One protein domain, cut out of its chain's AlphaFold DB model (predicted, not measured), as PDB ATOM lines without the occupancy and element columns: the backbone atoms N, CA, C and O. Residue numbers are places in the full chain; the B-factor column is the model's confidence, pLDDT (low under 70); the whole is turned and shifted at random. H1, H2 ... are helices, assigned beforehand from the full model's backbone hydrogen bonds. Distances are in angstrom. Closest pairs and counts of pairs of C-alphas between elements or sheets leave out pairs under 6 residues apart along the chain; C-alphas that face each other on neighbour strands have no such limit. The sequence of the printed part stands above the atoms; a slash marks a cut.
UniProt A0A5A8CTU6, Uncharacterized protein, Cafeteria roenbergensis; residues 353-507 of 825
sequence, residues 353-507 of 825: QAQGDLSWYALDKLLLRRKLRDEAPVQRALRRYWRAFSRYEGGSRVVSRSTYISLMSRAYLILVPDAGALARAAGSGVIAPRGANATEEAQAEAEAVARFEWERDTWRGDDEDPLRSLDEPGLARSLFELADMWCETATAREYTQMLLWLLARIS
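This is residues 353 to 507 of the 825 residues of an uncharacterized protein of Cafeteria roenbergensis (UniProt A0A5A8CTU6). Helix H4 is the middle of an all-helix body: the long helix H6 crosses it on one side, and H8, which lies side by side with H3, meets it on another with its last residues. H7 lies near the middle too, H1 and H2 are farthest out, and the hairpin of H5 and H6 reaches away to one end, while residues 461 to 466 of another link stick out. The printed part has 155 residues with eight named helices, H1 to H8 in order along the chain, and no named strand. It is compact, with a radius of gyration of the C-alphas of 16.6 A and spans of 46 by 39 by 30 A.

H1, residues 358 to 361, begins at C-alpha 358 (165.526, 185.977, 126.756). H2 is residues 363 to 373. H3, residues 376 to 392, is 24.4 A long. H4, residues 401 to 415, is 20.9 A long and begins at C-alpha 401 (140.443, 192.899, 141.760). H5 is residues 417 to 426. H6, residues 438 to 457, is the longest at 28.2 A. H7, residues 472 to 484, is 17.7 A long. H8, residues 492 to 506, is 20.4 A long and ends at C-alpha 506 (150.501, 204.763, 141.425).

H4 is the hub, touching four helices. It touches H6 at a steep tilt of 57 degrees, opposite ways; the closest C-alphas, of Ser 409 and Ala 446, are 4.5 A apart. Residues 502 to 506 of H8 touch H4, the closest C-alphas being Leu 407 and Ile 506, 5.7 A apart. H4 and H7 only just touch, with 3 pairs of C-alphas within 8 A; the closest are those of Met 408 and Leu 479, 7.7 A apart. H4 and H5 touch only at the corner, with the C-alphas of Leu 413 and Gly 420 closest at 4.7 A. H5 and H6 form a hairpin at a steep tilt of 39 degrees, with the C-alphas of Ala 423 and Thr 439 closest at 4.2 A. H3 and H8 touch at a shallow tilt of 13 degrees, the same way; the closest C-alphas, of Val 378 and Thr 496, are 5.2 A apart. H2 is close to but not clearly touching H8, with the C-alphas of Leu 372 and Ala 492 closest at 5.7 A. H1 is apart from H3 to H8. Every O i to N i+4 pair is within hydrogen-bond range in H2, H4, H5, H6, H7 and H8, and 12 of 13 are in H3; H1 is too short for such a pair, and its 1 O i to N i+3 pair is within range.

The two C-alphas farthest apart, of Ile 431 and Asp 462, are 51.1 A apart. The printed part has no cut. The links H5 to H6, of 11 residues, and H6 to H7, of 14, are long. The mean pLDDT of the printed part is 81.9, and it is under 70 in residues 353 to 357, 360, 419 to 436 and 460 to 467.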
ATOM      1  N   GLN A 353     156.051 190.013 129.243       52.12
ATOM      2  CA  GLN A 353     156.898 188.866 129.586       52.12
ATOM      3  C   GLN A 353     157.662 188.310 128.365       52.12
ATOM      4  O   GLN A 353     158.780 187.821 128.511       52.12
ATOM      5  N   ALA A 354     157.071 188.430 127.172       55.59
ATOM      6  CA  ALA A 354     157.620 188.048 125.874       55.59
ATOM      7  C   ALA A 354     158.022 189.256 124.991       55.59
ATOM      8  O   ALA A 354     158.401 189.061 123.839       55.59
ATOM      9  N   GLN A 355     157.959 190.489 125.513       58.59
ATOM     10  CA  GLN A 355     158.639 191.654 124.922       58.59
ATOM     11  C   GLN A 355     160.107 191.759 125.379       58.59
ATOM     12  O   GLN A 355     160.908 192.420 124.724       58.59
ATOM     13  N   GLY A 356     160.466 191.120 126.499       59.28
ATOM     14  CA  GLY A 356     161.835 191.087 127.016       59.28
ATOM     15  C   GLY A 356     162.752 190.120 126.259       59.28
ATOM     16  O   GLY A 356     162.344 189.021 125.882       59.28
ATOM     17  N   ASP A 357     164.017 190.509 126.100       68.00
ATOM     18  CA  ASP A 357     165.091 189.634 125.619       68.00
ATOM     19  C   ASP A 357     165.272 188.426 126.563       68.00
ATOM     20  O   ASP A 357     165.318 188.564 127.786       68.00
ATOM     21  N   LEU A 358     165.399 187.224 125.997       73.88
ATOM     22  CA  LEU A 358     165.526 185.977 126.756       73.88
ATOM     23  C   LEU A 358     166.769 185.935 127.663       73.88
ATOM     24  O   LEU A 358     166.742 185.230 128.676       73.88
ATOM     25  N   SER A 359     167.816 186.721 127.382       77.38
ATOM     26  CA  SER A 359     168.983 186.852 128.272       77.38
ATOM     27  C   SER A 359     168.611 187.365 129.675       77.38
ATOM     28  O   SER A 359     169.272 187.043 130.666       77.38
ATOM     29  N   TRP A 360     167.488 188.080 129.802       67.31
ATOM     30  CA  TRP A 360     166.980 188.629 131.059       67.31
ATOM     31  C   TRP A 360     166.451 187.543 132.004       67.31
ATOM     32  O   TRP A 360     166.354 187.778 133.209       67.31
ATOM     33  N   TYR A 361     166.168 186.349 131.476       75.75
ATOM     34  CA  TYR A 361     165.798 185.154 132.235       75.75
ATOM     35  C   TYR A 361     166.988 184.208 132.480       75.75
ATOM     36  O   TYR A 361     166.802 183.105 133.000       75.75
ATOM     37  N   ALA A 362     168.222 184.625 132.165       83.12
ATOM     38  CA  ALA A 362     169.424 183.897 132.562       83.12
ATOM     39  C   ALA A 362     169.488 183.728 134.091       83.12
ATOM     40  O   ALA A 362     169.154 184.638 134.858       83.12
ATOM     41  N   LEU A 363     169.950 182.556 134.542       85.50
ATOM     42  CA  LEU A 363     169.900 182.153 135.950       85.50
ATOM     43  C   LEU A 363     170.557 183.175 136.892       85.50
ATOM     44  O   LEU A 363     170.007 183.463 137.954       85.50
ATOM     45  N   ASP A 364     171.679 183.775 136.496       85.88
ATOM     46  CA  ASP A 364     172.394 184.752 137.323       85.88
ATOM     47  C   ASP A 364     171.635 186.075 137.476       85.88
ATOM     48  O   ASP A 364     171.605 186.635 138.576       85.88
ATOM     49  N   LYS A 365     170.940 186.538 136.423       79.44
ATOM     50  CA  LYS A 365     170.016 187.681 136.513       79.44
ATOM     51  C   LYS A 365     168.867 187.336 137.463       79.44
ATOM     52  O   LYS A 365     168.629 188.080 138.410       79.44
ATOM     53  N   LEU A 366     168.220 186.177 137.306       81.62
ATOM     54  CA  LEU A 366     167.141 185.728 138.201       81.62
ATOM     55  C   LEU A 366     167.594 185.596 139.671       81.62
ATOM     56  O   LEU A 366     166.851 185.952 140.589       81.62
ATOM     57  N   LEU A 367     168.824 185.135 139.920       84.69
ATOM     58  CA  LEU A 367     169.409 185.052 141.262       84.69
ATOM     59  C   LEU A 367     169.756 186.431 141.842       84.69
ATOM     60  O   LEU A 367     169.533 186.651 143.035       84.69
ATOM     61  N   LEU A 368     170.271 187.364 141.033       83.88
ATOM     62  CA  LEU A 368     170.511 188.754 141.434       83.88
ATOM     63  C   LEU A 368     169.201 189.448 141.825       83.88
ATOM     64  O   LEU A 368     169.099 190.017 142.911       83.88
ATOM     65  N   ARG A 369     168.173 189.319 140.986       82.69
ATOM     66  CA  ARG A 369     166.835 189.882 141.203       82.69
ATOM     67  C   ARG A 369     166.170 189.306 142.444       82.69
ATOM     68  O   ARG A 369     165.642 190.052 143.262       82.69
ATOM     69  N   ARG A 370     166.283 187.990 142.668       87.31
ATOM     70  CA  ARG A 370     165.820 187.354 143.909       87.31
ATOM     71  C   ARG A 370     166.529 187.911 145.148       87.31
ATOM     72  O   ARG A 370     165.848 188.206 146.124       87.31
ATOM     73  N   LYS A 371     167.859 188.083 145.118       90.12
ATOM     74  CA  LYS A 371     168.602 188.723 146.224       90.12
ATOM     75  C   LYS A 371     168.074 190.136 146.487       90.12
ATOM     76  O   LYS A 371     167.779 190.460 147.631       90.12
ATOM     77  N   LEU A 372     167.901 190.932 145.432       88.38
ATOM     78  CA  LEU A 372     167.446 192.320 145.512       88.38
ATOM     79  C   LEU A 372     165.988 192.437 146.003       88.38
ATOM     80  O   LEU A 372     165.671 193.316 146.801       88.38
ATOM     81  N   ARG A 373     165.100 191.515 145.616       89.19
ATOM     82  CA  ARG A 373     163.742 191.404 146.177       89.19
ATOM     83  C   ARG A 373     163.763 191.082 147.669       89.19
ATOM     84  O   ARG A 373     162.952 191.610 148.429       89.19
ATOM     85  N   ASP A 374     164.659 190.191 148.077       91.81
ATOM     86  CA  ASP A 374     164.780 189.714 149.456       91.81
ATOM     87  C   ASP A 374     165.590 190.707 150.340       91.81
ATOM     88  O   ASP A 374     165.699 190.522 151.554       91.81
ATOM     89  N   GLU A 375     166.110 191.803 149.768       94.56
ATOM     90  CA  GLU A 375     166.939 192.801 150.454       94.56
ATOM     91  C   GLU A 375     166.160 193.754 151.386       94.56
ATOM     92  O   GLU A 375     165.100 194.301 151.070       94.56
ATOM     93  N   ALA A 376     166.751 194.032 152.553       94.31
ATOM     94  CA  ALA A 376     166.162 194.850 153.612       94.31
ATOM     95  C   ALA A 376     165.736 196.295 153.234       94.31
ATOM     96  O   ALA A 376     164.764 196.766 153.834       94.31
ATOM     97  N   PRO A 377     166.409 197.065 152.348       92.69
ATOM     98  CA  PRO A 377     165.883 198.354 151.876       92.69
ATOM     99  C   PRO A 377     164.603 198.203 151.035       92.69
ATOM    100  O   PRO A 377     163.580 198.780 151.412       92.69
ATOM    101  N   VAL A 378     164.614 197.365 149.993       89.31
ATOM    102  CA  VAL A 378     163.465 197.118 149.095       89.31
ATOM    103  C   VAL A 378     162.259 196.613 149.892       89.31
ATOM    104  O   VAL A 378     161.166 197.179 149.842       89.31
ATOM    105  N   GLN A 379     162.493 195.627 150.757       92.94
ATOM    106  CA  GLN A 379     161.500 195.070 151.673       92.94
ATOM    107  C   GLN A 379     160.924 196.092 152.674       92.94
ATOM    108  O   GLN A 379     159.780 195.949 153.112       92.94
ATOM    109  N   ARG A 380     161.675 197.137 153.053       93.38
ATOM    110  CA  ARG A 380     161.157 198.242 153.886       93.38
ATOM    111  C   ARG A 380     160.338 199.246 153.078       93.38
ATOM    112  O   ARG A 380     159.357 199.754 153.617       93.38
ATOM    113  N   ALA A 381     160.696 199.516 151.823       89.69
ATOM    114  CA  ALA A 381     159.908 200.375 150.937       89.69
ATOM    115  C   ALA A 381     158.535 199.758 150.630       89.69
ATOM    116  O   ALA A 381     157.520 200.420 150.840       89.69
ATOM    117  N   LEU A 382     158.502 198.469 150.266       91.31
ATOM    118  CA  LEU A 382     157.265 197.706 150.052       91.31
ATOM    119  C   LEU A 382     156.367 197.733 151.299       91.31
ATOM    120  O   LEU A 382     155.233 198.195 151.216       91.31
ATOM    121  N   ARG A 383     156.903 197.383 152.481       93.38
ATOM    122  CA  ARG A 383     156.164 197.472 153.759       93.38
ATOM    123  C   ARG A 383     155.681 198.885 154.098       93.38
ATOM    124  O   ARG A 383     154.641 199.038 154.736       93.38
ATOM    125  N   ARG A 384     156.427 199.935 153.730       92.56
ATOM    126  CA  ARG A 384     156.023 201.332 153.977       92.56
ATOM    127  C   ARG A 384     154.854 201.735 153.082       92.56
ATOM    128  O   ARG A 384     153.908 202.330 153.590       92.56
ATOM    129  N   TYR A 385     154.913 201.393 151.796       91.12
ATOM    130  CA  TYR A 385     153.809 201.604 150.863       91.12
ATOM    131  C   TYR A 385     152.579 200.797 151.268       91.12
ATOM    132  O   TYR A 385     151.517 201.384 151.422       91.12
ATOM    133  N   TRP A 386     152.729 199.499 151.545       94.44
ATOM    134  CA  TRP A 386     151.614 198.645 151.950       94.44
ATOM    135  C   TRP A 386     150.879 199.199 153.175       94.44
ATOM    136  O   TRP A 386     149.661 199.324 153.169       94.44
ATOM    137  N   ARG A 387     151.608 199.658 154.201       93.88
ATOM    138  CA  ARG A 387     151.010 200.310 155.382       93.88
ATOM    139  C   ARG A 387     150.285 201.623 155.073       93.88
ATOM    140  O   ARG A 387     149.382 201.979 155.824       93.88
ATOM    141  N   ALA A 388     150.686 202.362 154.040       90.81
ATOM    142  CA  ALA A 388     149.982 203.566 153.597       90.81
ATOM    143  C   ALA A 388     148.736 203.203 152.771       90.81
ATOM    144  O   ALA A 388     147.654 203.719 153.035       90.81
ATOM    145  N   PHE A 389     148.875 202.250 151.850       90.69
ATOM    146  CA  PHE A 389     147.806 201.699 151.024       90.69
ATOM    147  C   PHE A 389     146.691 201.054 151.866       90.69
ATOM    148  O   PHE A 389     145.539 201.454 151.750       90.69
ATOM    149  N   SER A 390     147.018 200.166 152.812       91.69
ATOM    150  CA  SER A 390     146.040 199.590 153.747       91.69
ATOM    151  C   SER A 390     145.306 200.647 154.573       91.69
ATOM    152  O   SER A 390     144.145 200.447 154.897       91.69
ATOM    153  N   ARG A 391     145.945 201.774 154.927       92.06
ATOM    154  CA  ARG A 391     145.267 202.882 155.631       92.06
ATOM    155  C   ARG A 391     144.298 203.646 154.727       92.06
ATOM    156  O   ARG A 391     143.305 204.150 155.232       92.06
ATOM    157  N   TYR A 392     144.594 203.735 153.431       89.00
ATOM    158  CA  TYR A 392     143.707 204.328 152.433       89.00
ATOM    159  C   TYR A 392     142.491 203.422 152.167       89.00
ATOM    160  O   TYR A 392     141.357 203.881 152.243       89.00
ATOM    161  N   GLU A 393     142.710 202.118 151.971       90.38
ATOM    162  CA  GLU A 393     141.665 201.096 151.776       90.38
ATOM    163  C   GLU A 393     140.969 200.692 153.102       90.38
ATOM    164  O   GLU A 393     140.761 199.510 153.377       90.38
ATOM    165  N   GLY A 394     140.660 201.654 153.980       92.62
ATOM    166  CA  GLY A 394     139.850 201.444 155.194       92.62
ATOM    167  C   GLY A 394     140.418 200.474 156.243       92.62
ATOM    168  O   GLY A 394     139.683 200.006 157.108       92.62
ATOM    169  N   GLY A 395     141.709 200.142 156.183       92.12
ATOM    170  CA  GLY A 395     142.358 199.122 157.014       92.12
ATOM    171  C   GLY A 395     142.530 197.755 156.338       92.12
ATOM    172  O   GLY A 395     143.052 196.837 156.979       92.12
ATOM    173  N   SER A 396     142.125 197.596 155.070       90.88
ATOM    174  CA  SER A 396     142.172 196.310 154.366       90.88
ATOM    175  C   SER A 396     143.578 195.700 154.329       90.88
ATOM    176  O   SER A 396     144.576 196.358 154.019       90.88
ATOM    177  N   ARG A 397     143.641 194.392 154.603       92.44
ATOM    178  CA  ARG A 397     144.848 193.559 154.479       92.44
ATOM    179  C   ARG A 397     144.920 192.791 153.155       92.44
ATOM    180  O   ARG A 397     145.794 191.938 153.016       92.44
ATOM    181  N   VAL A 398     144.023 193.075 152.212       94.25
ATOM    182  CA  VAL A 398     144.010 192.463 150.878       94.25
ATOM    183  C   VAL A 398     143.651 193.480 149.792       94.25
ATOM    184  O   VAL A 398     142.851 194.390 150.014       94.25
ATOM    185  N   VAL A 399     144.230 193.316 148.604       93.81
ATOM    186  CA  VAL A 399     143.895 194.095 147.404       93.81
ATOM    187  C   VAL A 399     142.694 193.457 146.709       93.81
ATOM    188  O   VAL A 399     142.693 192.247 146.468       93.81
ATOM    189  N   SER A 400     141.691 194.263 146.355       93.75
ATOM    190  CA  SER A 400     140.572 193.826 145.511       93.75
ATOM    191  C   SER A 400     140.983 193.715 144.032       93.75
ATOM    192  O   SER A 400     141.972 194.321 143.613       93.75
ATOM    193  N   ARG A 401     140.194 193.005 143.211       94.19
ATOM    194  CA  ARG A 401     140.443 192.899 141.760       94.19
ATOM    195  C   ARG A 401     140.522 194.271 141.081       94.19
ATOM    196  O   ARG A 401     141.436 194.509 140.295       94.19
ATOM    197  N   SER A 402     139.585 195.171 141.373       94.44
ATOM    198  CA  SER A 402     139.544 196.512 140.779       94.44
ATOM    199  C   SER A 402     140.693 197.392 141.272       94.44
ATOM    200  O   SER A 402     141.329 198.061 140.458       94.44
ATOM    201  N   THR A 403     141.021 197.343 142.569       94.12
ATOM    202  CA  THR A 403     142.158 198.099 143.118       94.12
ATOM    203  C   THR A 403     143.481 197.621 142.507       94.12
ATOM    204  O   THR A 403     144.301 198.447 142.117       94.12
ATOM    205  N   TYR A 404     143.675 196.305 142.333       94.69
ATOM    206  CA  TYR A 404     144.858 195.753 141.659       94.69
ATOM    207  C   TYR A 404     144.954 196.222 140.204       94.69
ATOM    208  O   TYR A 404     145.989 196.752 139.804       94.69
ATOM    209  N   ILE A 405     143.871 196.080 139.427       95.06
ATOM    210  CA  ILE A 405     143.850 196.484 138.014       95.06
ATOM    211  C   ILE A 405     144.187 197.974 137.876       95.06
ATOM    212  O   ILE A 405     145.000 198.328 137.027       95.06
ATOM    213  N   SER A 406     143.632 198.832 138.739       94.38
ATOM    214  CA  SER A 406     143.906 200.276 138.726       94.38
ATOM    215  C   SER A 406     145.345 200.626 139.127       94.38
ATOM    216  O   SER A 406     145.931 201.548 138.561       94.38
ATOM    217  N   LEU A 407     145.947 199.898 140.074       93.88
ATOM    218  CA  LEU A 407     147.351 200.090 140.452       93.88
ATOM    219  C   LEU A 407     148.307 199.657 139.333       93.88
ATOM    220  O   LEU A 407     149.236 200.397 139.004       93.88
ATOM    221  N   MET A 408     148.080 198.481 138.744       93.69
ATOM    222  CA  MET A 408     148.989 197.900 137.754       93.69
ATOM    223  C   MET A 408     148.846 198.544 136.371       93.69
ATOM    224  O   MET A 408     149.865 198.767 135.724       93.69
ATOM    225  N   SER A 409     147.645 198.961 135.943       94.19
ATOM    226  CA  SER A 409     147.492 199.722 134.690       94.19
ATOM    227  C   SER A 409     148.180 201.090 134.771       94.19
ATOM    228  O   SER A 409     148.913 201.473 133.859       94.19
ATOM    229  N   ARG A 410     148.068 201.788 135.912       93.62
ATOM    230  CA  ARG A 410     148.846 203.012 136.186       93.62
ATOM    231  C   ARG A 410     150.349 202.746 136.201       93.62
ATOM    232  O   ARG A 410     151.102 203.549 135.658       93.62
ATOM    233  N   ALA A 411     150.797 201.646 136.809       92.56
ATOM    234  CA  ALA A 411     152.210 201.278 136.826       92.56
ATOM    235  C   ALA A 411     152.741 201.015 135.405       92.56
ATOM    236  O   ALA A 411     153.782 201.556 135.040       92.56
ATOM    237  N   TYR A 412     151.989 200.274 134.587       90.50
ATOM    238  CA  TYR A 412     152.291 200.008 133.180       90.50
ATOM    239  C   TYR A 412     152.405 201.307 132.367       90.50
ATOM    240  O   TYR A 412     153.438 201.537 131.749       90.50
ATOM    241  N   LEU A 413     151.427 202.220 132.458       91.06
ATOM    242  CA  LEU A 413     151.455 203.523 131.766       91.06
ATOM    243  C   LEU A 413     152.563 204.483 132.244       91.06
ATOM    244  O   LEU A 413     152.915 205.426 131.533       91.06
ATOM    245  N   ILE A 414     153.103 204.285 133.450       90.19
ATOM    246  CA  ILE A 414     154.251 205.053 133.961       90.19
ATOM    247  C   ILE A 414     155.579 204.468 133.471       90.19
ATOM    248  O   ILE A 414     156.510 205.236 133.218       90.19
ATOM    249  N   LEU A 415     155.674 203.139 133.390       87.19
ATOM    250  CA  LEU A 415     156.901 202.418 133.062       87.19
ATOM    251  C   LEU A 415     157.111 202.287 131.548       87.19
ATOM    252  O   LEU A 415     158.192 202.612 131.073       87.19
ATOM    253  N   VAL A 416     156.084 201.873 130.795       85.31
ATOM    254  CA  VAL A 416     156.127 201.707 129.333       85.31
ATOM    255  C   VAL A 416     156.092 203.091 128.667       85.31
ATOM    256  O   VAL A 416     155.038 203.741 128.675       85.31
ATOM    257  N   PRO A 417     157.204 203.582 128.078       73.38
ATOM    258  CA  PRO A 417     157.290 204.975 127.654       73.38
ATOM    259  C   PRO A 417     156.324 205.315 126.525       73.38
ATOM    260  O   PRO A 417     155.787 206.419 126.543       73.38
ATOM    261  N   ASP A 418     156.079 204.373 125.609       76.25
ATOM    262  CA  ASP A 418     155.287 204.570 124.390       76.25
ATOM    263  C   ASP A 418     153.783 204.612 124.678       76.25
ATOM    264  O   ASP A 418     153.116 205.573 124.300       76.25
ATOM    265  N   ALA A 419     153.260 203.651 125.450       69.75
ATOM    266  CA  ALA A 419     151.881 203.687 125.950       69.75
ATOM    267  C   ALA A 419     151.637 204.956 126.790       69.75
ATOM    268  O   ALA A 419     150.659 205.679 126.592       69.75
ATOM    269  N   GLY A 420     152.591 205.305 127.661       62.75
ATOM    270  CA  GLY A 420     152.565 206.566 128.394       62.75
ATOM    271  C   GLY A 420     152.710 207.805 127.500       62.75
ATOM    272  O   GLY A 420     152.228 208.875 127.862       62.75
ATOM    273  N   ALA A 421     153.401 207.733 126.359       66.44
ATOM    274  CA  ALA A 421     153.592 208.852 125.429       66.44
ATOM    275  C   ALA A 421     152.334 209.100 124.595       66.44
ATOM    276  O   ALA A 421     151.909 210.248 124.517       66.44
ATOM    277  N   LEU A 422     151.692 208.046 124.083       60.47
ATOM    278  CA  LEU A 422     150.366 208.105 123.459       60.47
ATOM    279  C   LEU A 422     149.346 208.737 124.421       60.47
ATOM    280  O   LEU A 422     148.698 209.726 124.073       60.47
ATOM    281  N   ALA A 423     149.304 208.259 125.670       59.19
ATOM    282  CA  ALA A 423     148.428 208.808 126.704       59.19
ATOM    283  C   ALA A 423     148.735 210.284 127.055       59.19
ATOM    284  O   ALA A 423     147.825 211.090 127.247       59.19
ATOM    285  N   ARG A 424     150.014 210.685 127.120       65.25
ATOM    286  CA  ARG A 424     150.397 212.085 127.396       65.25
ATOM    287  C   ARG A 424     150.187 213.014 126.199       65.25
ATOM    288  O   ARG A 424     149.867 214.178 126.413       65.25
ATOM    289  N   ALA A 425     150.350 212.527 124.969       59.44
ATOM    290  CA  ALA A 425     150.179 213.323 123.757       59.44
ATOM    291  C   ALA A 425     148.719 213.763 123.599       59.44
ATOM    292  O   ALA A 425     148.452 214.966 123.546       59.44
ATOM    293  N   ALA A 426     147.778 212.812 123.635       55.12
ATOM    294  CA  ALA A 426     146.344 213.098 123.548       55.12
ATOM    295  C   ALA A 426     145.846 213.993 124.704       55.12
ATOM    296  O   ALA A 426     145.023 214.877 124.482       55.12
ATOM    297  N   GLY A 427     146.411 213.853 125.910       54.69
ATOM    298  CA  GLY A 427     146.089 214.712 127.058       54.69
ATOM    299  C   GLY A 427     146.700 216.125 127.045       54.69
ATOM    300  O   GLY A 427     146.371 216.920 127.922       54.69
ATOM    301  N   SER A 428     147.598 216.456 126.106       47.69
ATOM    302  CA  SER A 428     148.346 217.731 126.123       47.69
ATOM    303  C   SER A 428     147.754 218.851 125.259       47.69
ATOM    304  O   SER A 428     148.153 220.004 125.404       47.69
ATOM    305  N   GLY A 429     146.851 218.529 124.326       47.94
ATOM    306  CA  GLY A 429     146.298 219.473 123.343       47.94
ATOM    307  C   GLY A 429     147.271 219.939 122.244       47.94
ATOM    308  O   GLY A 429     146.833 220.525 121.255       47.94
ATOM    309  N   VAL A 430     148.575 219.654 122.356       44.66
ATOM    310  CA  VAL A 430     149.598 220.072 121.381       44.66
ATOM    311  C   VAL A 430     149.622 219.112 120.189       44.66
ATOM    312  O   VAL A 430     150.380 218.149 120.180       44.66
ATOM    313  N   ILE A 431     148.763 219.386 119.198       44.16
ATOM    314  CA  ILE A 431     148.718 218.767 117.853       44.16
ATOM    315  C   ILE A 431     149.036 217.258 117.867       44.16
ATOM    316  O   ILE A 431     149.930 216.770 117.172       44.16
ATOM    317  N   ALA A 432     148.286 216.496 118.666       44.16
ATOM    318  CA  ALA A 432     148.331 215.043 118.578       44.16
ATOM    319  C   ALA A 432     147.874 214.601 117.168       44.16
ATOM    320  O   ALA A 432     146.891 215.151 116.654       44.16
ATOM    321  N   PRO A 433     148.537 213.618 116.526       44.47
ATOM    322  CA  PRO A 433     148.036 213.047 115.277       44.47
ATOM    323  C   PRO A 433     146.613 212.517 115.505       44.47
ATOM    324  O   PRO A 433     146.357 211.866 116.516       44.47
ATOM    325  N   ARG A 434     145.682 212.854 114.598       43.12
ATOM    326  CA  ARG A 434     144.219 212.695 114.756       43.12
ATOM    327  C   ARG A 434     143.810 211.355 115.396       43.12
ATOM    328  O   ARG A 434     143.688 210.352 114.700       43.12
ATOM    329  N   GLY A 435     143.519 211.379 116.698       53.41
ATOM    330  CA  GLY A 435     143.075 210.204 117.451       53.41
ATOM    331  C   GLY A 435     142.938 210.474 118.949       53.41
ATOM    332  O   GLY A 435     143.834 210.144 119.720       53.41
ATOM    333  N   ALA A 436     141.800 211.035 119.380       56.81
ATOM    334  CA  ALA A 436     141.477 211.189 120.809       56.81
ATOM    335  C   ALA A 436     141.448 209.833 121.553       56.81
ATOM    336  O   ALA A 436     141.760 209.753 122.741       56.81
ATOM    337  N   ASN A 437     141.158 208.760 120.814       70.56
ATOM    338  CA  ASN A 437     141.137 207.380 121.281       70.56
ATOM    339  C   ASN A 437     142.493 206.889 121.819       70.56
ATOM    340  O   ASN A 437     142.503 205.967 122.621       70.56
ATOM    341  N   ALA A 438     143.635 207.472 121.425       72.69
ATOM    342  CA  ALA A 438     144.961 206.941 121.777       72.69
ATOM    343  C   ALA A 438     145.203 206.851 123.300       72.69
ATOM    344  O   ALA A 438     145.887 205.946 123.777       72.69
ATOM    345  N   THR A 439     144.599 207.760 124.073       81.00
ATOM    346  CA  THR A 439     144.540 207.708 125.544       81.00
ATOM    347  C   THR A 439     143.748 206.508 126.063       81.00
ATOM    348  O   THR A 439     144.172 205.842 127.006       81.00
ATOM    349  N   GLU A 440     142.589 206.251 125.461       86.50
ATOM    350  CA  GLU A 440     141.635 205.227 125.891       86.50
ATOM    351  C   GLU A 440     142.095 203.830 125.465       86.50
ATOM    352  O   GLU A 440     142.001 202.893 126.249       86.50
ATOM    353  N   GLU A 441     142.681 203.702 124.273       86.88
ATOM    354  CA  GLU A 441     143.308 202.481 123.764       86.88
ATOM    355  C   GLU A 441     144.507 202.073 124.637       86.88
ATOM    356  O   GLU A 441     144.569 200.927 125.082       86.88
ATOM    357  N   ALA A 442     145.400 203.009 124.985       86.44
ATOM    358  CA  ALA A 442     146.527 202.733 125.884       86.44
ATOM    359  C   ALA A 442     146.074 202.372 127.316       86.44
ATOM    360  O   ALA A 442     146.644 201.473 127.937       86.44
ATOM    361  N   GLN A 443     145.031 203.028 127.843       90.56
ATOM    362  CA  GLN A 443     144.428 202.673 129.135       90.56
ATOM    363  C   GLN A 443     143.756 201.290 129.086       90.56
ATOM    364  O   GLN A 443     143.928 200.494 130.009       90.56
ATOM    365  N   ALA A 444     143.024 200.975 128.014       91.44
ATOM    366  CA  ALA A 444     142.359 199.689 127.828       91.44
ATOM    367  C   ALA A 444     143.361 198.538 127.648       91.44
ATOM    368  O   ALA A 444     143.144 197.459 128.201       91.44
ATOM    369  N   GLU A 445     144.479 198.766 126.950       90.00
ATOM    370  CA  GLU A 445     145.610 197.834 126.881       90.00
ATOM    371  C   GLU A 445     146.205 197.594 128.273       90.00
ATOM    372  O   GLU A 445     146.296 196.448 128.719       90.00
ATOM    373  N   ALA A 446     146.554 198.665 128.992       91.25
ATOM    374  CA  ALA A 446     147.134 198.582 130.330       91.25
ATOM    375  C   ALA A 446     146.205 197.852 131.320       91.25
ATOM    376  O   ALA A 446     146.662 197.078 132.162       91.25
ATOM    377  N   GLU A 447     144.889 198.046 131.202       94.44
ATOM    378  CA  GLU A 447     143.898 197.283 131.960       94.44
ATOM    379  C   GLU A 447     143.750 195.834 131.495       94.44
ATOM    380  O   GLU A 447     143.563 194.964 132.341       94.44
ATOM    381  N   ALA A 448     143.833 195.534 130.198       93.38
ATOM    382  CA  ALA A 448     143.803 194.159 129.697       93.38
ATOM    383  C   ALA A 448     145.014 193.358 130.202       93.38
ATOM    384  O   ALA A 448     144.848 192.242 130.702       93.38
ATOM    385  N   VAL A 449     146.208 193.962 130.174       90.88
ATOM    386  CA  VAL A 449     147.431 193.409 130.775       90.88
ATOM    387  C   VAL A 449     147.236 193.193 132.279       90.88
ATOM    388  O   VAL A 449     147.413 192.074 132.757       90.88
ATOM    389  N   ALA A 450     146.782 194.205 133.023       94.00
ATOM    390  CA  ALA A 450     146.567 194.092 134.467       94.00
ATOM    391  C   ALA A 450     145.457 193.085 134.854       94.00
ATOM    392  O   ALA A 450     145.527 192.452 135.910       94.00
ATOM    393  N   ARG A 451     144.437 192.883 134.007       94.44
ATOM    394  CA  ARG A 451     143.403 191.843 134.182       94.44
ATOM    395  C   ARG A 451     143.984 190.439 133.997       94.44
ATOM    396  O   ARG A 451     143.634 189.559 134.781       94.44
ATOM    397  N   PHE A 452     144.866 190.249 133.014       92.81
ATOM    398  CA  PHE A 452     145.578 188.990 132.775       92.81
ATOM    399  C   PHE A 452     146.581 188.677 133.897       92.81
ATOM    400  O   PHE A 452     146.604 187.560 134.413       92.81
ATOM    401  N   GLU A 453     147.358 189.669 134.345       91.75
ATOM    402  CA  GLU A 453     148.228 189.527 135.520       91.75
ATOM    403  C   GLU A 453     147.449 189.161 136.781       91.75
ATOM    404  O   GLU A 453     147.871 188.283 137.524       91.75
ATOM    405  N   TRP A 454     146.302 189.799 137.025       93.56
ATOM    406  CA  TRP A 454     145.454 189.461 138.164       93.56
ATOM    407  C   TRP A 454     145.014 187.994 138.131       93.56
ATOM    408  O   TRP A 454     145.039 187.305 139.154       93.56
ATOM    409  N   GLU A 455     144.599 187.506 136.962       92.12
ATOM    410  CA  GLU A 455     144.169 186.118 136.789       92.12
ATOM    411  C   GLU A 455     145.332 185.138 136.982       92.12
ATOM    412  O   GLU A 455     145.120 184.102 137.610       92.12
ATOM    413  N   ARG A 456     146.552 185.504 136.558       89.75
ATOM    414  CA  ARG A 456     147.817 184.786 136.813       89.75
ATOM    415  C   ARG A 456     148.190 184.766 138.303       89.75
ATOM    416  O   ARG A 456     148.480 183.705 138.848       89.75
ATOM    417  N   ASP A 457     148.163 185.913 138.977       88.38
ATOM    418  CA  ASP A 457     148.728 186.083 140.327       88.38
ATOM    419  C   ASP A 457     147.768 185.650 141.433       88.38
ATOM    420  O   ASP A 457     148.194 185.222 142.509       88.38
ATOM    421  N   THR A 458     146.465 185.669 141.142       88.69
ATOM    422  CA  THR A 458     145.452 185.009 141.971       88.69
ATOM    423  C   THR A 458     145.236 183.537 141.607       88.69
ATOM    424  O   THR A 458     144.419 182.879 142.253       88.69
ATOM    425  N   TRP A 459     145.977 182.974 140.638       79.44
ATOM    426  CA  TRP A 459     145.950 181.538 140.335       79.44
ATOM    427  C   TRP A 459     146.739 180.718 141.367       79.44
ATOM    428  O   TRP A 459     147.806 180.159 141.103       79.44
ATOM    429  N   ARG A 460     146.177 180.595 142.571       66.50
ATOM    430  CA  ARG A 460     146.443 179.431 143.425       66.50
ATOM    431  C   ARG A 460     145.513 178.317 142.937       66.50
ATOM    432  O   ARG A 460     144.338 178.573 142.706       66.50
ATOM    433  N   GLY A 461     146.049 177.117 142.706       61.41
ATOM    434  CA  GLY A 461     145.379 176.027 141.972       61.41
ATOM    435  C   GLY A 461     144.241 175.305 142.708       61.41
ATOM    436  O   GLY A 461     143.988 174.140 142.411       61.41
ATOM    437  N   ASP A 462     143.601 175.979 143.661       55.97
ATOM    438  CA  ASP A 462     142.417 175.533 144.387       55.97
ATOM    439  C   ASP A 462     141.242 176.416 143.929       55.97
ATOM    440  O   ASP A 462     141.188 177.609 144.233       55.97
ATOM    441  N   ASP A 463     140.344 175.851 143.122       54.75
ATOM    442  CA  ASP A 463     139.261 176.595 142.469       54.75
ATOM    443  C   ASP A 463     138.155 177.076 143.440       54.75
ATOM    444  O   ASP A 463     137.929 176.502 144.503       54.75
ATOM    445  N   GLU A 464     137.403 178.091 142.993       54.38
ATOM    446  CA  GLU A 464     136.127 178.568 143.567       54.38
ATOM    447  C   GLU A 464     136.133 179.322 144.920       54.38
ATOM    448  O   GLU A 464     135.098 179.374 145.583       54.38
ATOM    449  N   ASP A 465     137.203 180.040 145.295       67.50
ATOM    450  CA  ASP A 465     137.021 181.213 146.178       67.50
ATOM    451  C   ASP A 465     136.684 182.467 145.333       67.50
ATOM    452  O   ASP A 465     137.553 182.954 144.600       67.50
ATOM    453  N   PRO A 466     135.446 183.007 145.380       57.25
ATOM    454  CA  PRO A 466     135.079 184.221 144.648       57.25
ATOM    455  C   PRO A 466     135.720 185.488 145.236       57.25
ATOM    456  O   PRO A 466     135.803 186.502 144.544       57.25
ATOM    457  N   LEU A 467     136.220 185.440 146.477       65.06
ATOM    458  CA  LEU A 467     136.960 186.520 147.131       65.06
ATOM    459  C   LEU A 467     138.468 186.413 146.853       65.06
ATOM    460  O   LEU A 467     139.291 186.737 147.718       65.06
ATOM    461  N   ARG A 468     138.838 186.019 145.618       79.38
ATOM    462  CA  ARG A 468     140.209 186.162 145.101       79.38
ATOM    463  C   ARG A 468     140.689 187.574 145.424       79.38
ATOM    464  O   ARG A 468     140.123 188.562 144.962       79.38
ATOM    465  N   SER A 469     141.695 187.655 146.280       87.69
ATOM    466  CA  SER A 469     142.181 188.902 146.852       87.69
ATOM    467  C   SER A 469     143.657 188.738 147.190       87.69
ATOM    468  O   SER A 469     144.104 187.650 147.563       87.69
ATOM    469  N   LEU A 470     144.444 189.785 146.949       92.38
ATOM    470  CA  LEU A 470     145.901 189.674 146.944       92.38
ATOM    471  C   LEU A 470     146.479 190.162 148.278       92.38
ATOM    472  O   LEU A 470     146.185 191.273 148.714       92.38
ATOM    473  N   ASP A 471     147.282 189.329 148.935       93.44
ATOM    474  CA  ASP A 471     147.942 189.640 150.206       93.44
ATOM    475  C   ASP A 471     149.166 190.563 150.010       93.44
ATOM    476  O   ASP A 471     149.614 190.796 148.884       93.44
ATOM    477  N   GLU A 472     149.731 191.099 151.104       93.56
ATOM    478  CA  GLU A 472     150.953 191.928 151.046       93.56
ATOM    479  C   GLU A 472     152.094 191.239 150.264       93.56
ATOM    480  O   GLU A 472     152.674 191.890 149.393       93.56
ATOM    481  N   PRO A 473     152.412 189.941 150.488       93.00
ATOM    482  CA  PRO A 473     153.426 189.237 149.703       93.00
ATOM    483  C   PRO A 473     153.056 189.083 148.224       93.00
ATOM    484  O   PRO A 473     153.949 189.141 147.381       93.00
ATOM    485  N   GLY A 474     151.771 188.899 147.905       92.25
ATOM    486  CA  GLY A 474     151.261 188.836 146.542       92.25
ATOM    487  C   GLY A 474     151.465 190.152 145.797       92.25
ATOM    488  O   GLY A 474     152.179 190.165 144.799       92.25
ATOM    489  N   LEU A 475     150.944 191.277 146.308       91.94
ATOM    490  CA  LEU A 475     151.112 192.574 145.634       91.94
ATOM    491  C   LEU A 475     152.591 192.980 145.569       91.94
ATOM    492  O   LEU A 475     153.051 193.481 144.545       91.94
ATOM    493  N   ALA A 476     153.354 192.726 146.636       91.25
ATOM    494  CA  ALA A 476     154.794 192.956 146.645       91.25
ATOM    495  C   ALA A 476     155.529 192.137 145.572       91.25
ATOM    496  O   ALA A 476     156.535 192.604 145.044       91.25
ATOM    497  N   ARG A 477     155.034 190.939 145.233       90.94
ATOM    498  CA  ARG A 477     155.568 190.114 144.147       90.94
ATOM    499  C   ARG A 477     155.169 190.655 142.774       90.94
ATOM    500  O   ARG A 477     156.060 190.805 141.946       90.94
ATOM    501  N   SER A 478     153.898 190.980 142.544       91.31
ATOM    502  CA  SER A 478     153.420 191.520 141.259       91.31
ATOM    503  C   SER A 478     154.115 192.836 140.900       91.31
ATOM    504  O   SER A 478     154.664 192.982 139.811       91.31
ATOM    505  N   LEU A 479     154.189 193.768 141.859       89.19
ATOM    506  CA  LEU A 479     154.920 195.030 141.701       89.19
ATOM    507  C   LEU A 479     156.417 194.806 141.466       89.19
ATOM    508  O   LEU A 479     157.023 195.560 140.708       89.19
ATOM    509  N   PHE A 480     157.013 193.788 142.100       87.62
ATOM    510  CA  PHE A 480     158.406 193.443 141.838       87.62
ATOM    511  C   PHE A 480     158.577 192.951 140.400       87.62
ATOM    512  O   PHE A 480     159.395 193.515 139.690       87.62
ATOM    513  N   GLU A 481     157.800 191.959 139.957       86.38
ATOM    514  CA  GLU A 481     157.906 191.370 138.611       86.38
ATOM    515  C   GLU A 481     157.659 192.394 137.485       86.38
ATOM    516  O   GLU A 481     158.364 192.362 136.478       86.38
ATOM    517  N   LEU A 482     156.744 193.354 137.670       85.12
ATOM    518  CA  LEU A 482     156.537 194.451 136.717       85.12
ATOM    519  C   LEU A 482     157.730 195.428 136.672       85.12
ATOM    520  O   LEU A 482     158.140 195.867 135.597       85.12
ATOM    521  N   ALA A 483     158.292 195.786 137.830       82.12
ATOM    522  CA  ALA A 483     159.391 196.750 137.938       82.12
ATOM    523  C   ALA A 483     160.778 196.141 137.627       82.12
ATOM    524  O   ALA A 483     161.703 196.855 137.240       82.12
ATOM    525  N   ASP A 484     160.921 194.821 137.758       77.56
ATOM    526  CA  ASP A 484     162.124 194.025 137.478       77.56
ATOM    527  C   ASP A 484     162.612 194.170 136.024       77.56
ATOM    528  O   ASP A 484     163.815 194.253 135.769       77.56
ATOM    529  N   MET A 485     161.675 194.315 135.079       71.25
ATOM    530  CA  MET A 485     161.950 194.604 133.663       71.25
ATOM    531  C   MET A 485     162.712 195.912 133.413       71.25
ATOM    532  O   MET A 485     163.282 196.088 132.344       71.25
ATOM    533  N   TRP A 486     162.729 196.836 134.374       73.69
ATOM    534  CA  TRP A 486     163.308 198.174 134.210       73.69
ATOM    535  C   TRP A 486     164.622 198.342 134.988       73.69
ATOM    536  O   TRP A 486     165.160 199.442 135.077       73.69
ATOM    537  N   CYS A 487     165.144 197.252 135.567       73.44
ATOM    538  CA  CYS A 487     166.223 197.265 136.558       73.44
ATOM    539  C   CYS A 487     167.358 196.271 136.253       73.44
ATOM    540  O   CYS A 487     167.860 195.586 137.141       73.44
ATOM    541  N   GLU A 488     167.803 196.211 134.996       73.94
ATOM    542  CA  GLU A 488     168.812 195.250 134.512       73.94
ATOM    543  C   GLU A 488     170.151 195.261 135.280       73.94
ATOM    544  O   GLU A 488     170.811 194.222 135.415       73.94
ATOM    545  N   THR A 489     170.539 196.448 135.754       76.81
ATOM    546  CA  THR A 489     171.819 196.774 136.408       76.81
ATOM    547  C   THR A 489     171.644 197.579 137.703       76.81
ATOM    548  O   THR A 489     172.635 197.948 138.332       76.81
ATOM    549  N   ALA A 490     170.402 197.849 138.121       81.19
ATOM    550  CA  ALA A 490     170.110 198.711 139.262       81.19
ATOM    551  C   ALA A 490     170.597 198.092 140.581       81.19
ATOM    552  O   ALA A 490     170.254 196.958 140.924       81.19
ATOM    553  N   THR A 491     171.345 198.861 141.374       86.06
ATOM    554  CA  THR A 491     171.635 198.483 142.761       86.06
ATOM    555  C   THR A 491     170.356 198.512 143.600       86.06
ATOM    556  O   THR A 491     169.402 199.230 143.292       86.06
ATOM    557  N   ALA A 492     170.328 197.802 144.731       85.25
ATOM    558  CA  ALA A 492     169.163 197.803 145.619       85.25
ATOM    559  C   ALA A 492     168.797 199.201 146.161       85.25
ATOM    560  O   ALA A 492     167.637 199.437 146.504       85.25
ATOM    561  N   ARG A 493     169.746 200.152 146.201       88.19
ATOM    562  CA  ARG A 493     169.478 201.570 146.496       88.19
ATOM    563  C   ARG A 493     168.664 202.220 145.374       88.19
ATOM    564  O   ARG A 493     167.617 202.797 145.649       88.19
ATOM    565  N   GLU A 494     169.126 202.095 144.136       88.62
ATOM    566  CA  GLU A 494     168.502 202.703 142.956       88.62
ATOM    567  C   GLU A 494     167.130 202.075 142.678       88.62
ATOM    568  O   GLU A 494     166.153 202.799 142.501       88.62
ATOM    569  N   TYR A 495     167.013 200.747 142.798       87.50
ATOM    570  CA  TYR A 495     165.724 200.049 142.770       87.50
ATOM    571  C   TYR A 495     164.791 200.551 143.877       87.50
ATOM    572  O   TYR A 495     163.618 200.797 143.625       87.50
ATOM    573  N   THR A 496     165.289 200.761 145.104       88.44
ATOM    574  CA  THR A 496     164.474 201.324 146.196       88.44
ATOM    575  C   THR A 496     164.008 202.752 145.882       88.44
ATOM    576  O   THR A 496     162.868 203.089 146.196       88.44
ATOM    577  N   GLN A 497     164.839 203.584 145.242       90.12
ATOM    578  CA  GLN A 497     164.466 204.941 144.815       90.12
ATOM    579  C   GLN A 497     163.410 204.915 143.697       90.12
ATOM    580  O   GLN A 497     162.362 205.544 143.851       90.12
ATOM    581  N   MET A 498     163.632 204.138 142.631       90.31
ATOM    582  CA  MET A 498     162.656 203.920 141.553       90.31
ATOM    583  C   MET A 498     161.330 203.393 142.106       90.31
ATOM    584  O   MET A 498     160.270 203.919 141.779       90.31
ATOM    585  N   LEU A 499     161.380 202.378 142.969       88.06
ATOM    586  CA  LEU A 499     160.200 201.760 143.558       88.06
ATOM    587  C   LEU A 499     159.431 202.758 144.433       88.06
ATOM    588  O   LEU A 499     158.218 202.864 144.300       88.06
ATOM    589  N   LEU A 500     160.104 203.546 145.280       89.50
ATOM    590  CA  LEU A 500     159.448 204.604 146.060       89.50
ATOM    591  C   LEU A 500     158.822 205.688 145.164       89.50
ATOM    592  O   LEU A 500     157.725 206.154 145.466       89.50
ATOM    593  N   TRP A 501     159.476 206.061 144.061       92.12
ATOM    594  CA  TRP A 501     158.958 207.017 143.074       92.12
ATOM    595  C   TRP A 501     157.737 206.472 142.314       92.12
ATOM    596  O   TRP A 501     156.736 207.178 142.176       92.12
ATOM    597  N   LEU A 502     157.777 205.206 141.886       90.50
ATOM    598  CA  LEU A 502     156.671 204.517 141.218       90.50
ATOM    599  C   LEU A 502     155.478 204.399 142.168       90.50
ATOM    600  O   LEU A 502     154.373 204.811 141.826       90.50
ATOM    601  N   LEU A 503     155.718 203.926 143.394       89.81
ATOM    602  CA  LEU A 503     154.694 203.776 144.425       89.81
ATOM    603  C   LEU A 503     154.062 205.122 144.796       89.81
ATOM    604  O   LEU A 503     152.843 205.191 144.929       89.81
ATOM    605  N   ALA A 504     154.835 206.210 144.862       90.19
ATOM    606  CA  ALA A 504     154.312 207.566 145.071       90.19
ATOM    607  C   ALA A 504     153.488 208.120 143.886       90.19
ATOM    608  O   ALA A 504     152.753 209.093 144.062       90.19
ATOM    609  N   ARG A 505     153.593 207.522 142.690       90.69
ATOM    610  CA  ARG A 505     152.796 207.881 141.504       90.69
ATOM    611  C   ARG A 505     151.563 206.996 141.300       90.69
ATOM    612  O   ARG A 505     150.535 207.530 140.901       90.69
ATOM    613  N   ILE A 506     151.646 205.686 141.566       91.69
ATOM    614  CA  ILE A 506     150.501 204.763 141.425       91.69
ATOM    615  C   ILE A 506     149.569 204.773 142.634       91.69
ATOM    616  O   ILE A 506     148.387 204.464 142.467       91.69
ATOM    617  N   SER A 507     150.080 205.156 143.818       88.06
ATOM    618  CA  SER A 507     149.263 205.408 145.013       88.06
ATOM    619  C   SER A 507     148.019 206.197 144.613       88.06
ATOM    620  O   SER A 507     148.167 207.209 143.917       88.06
TER     621      SER A 507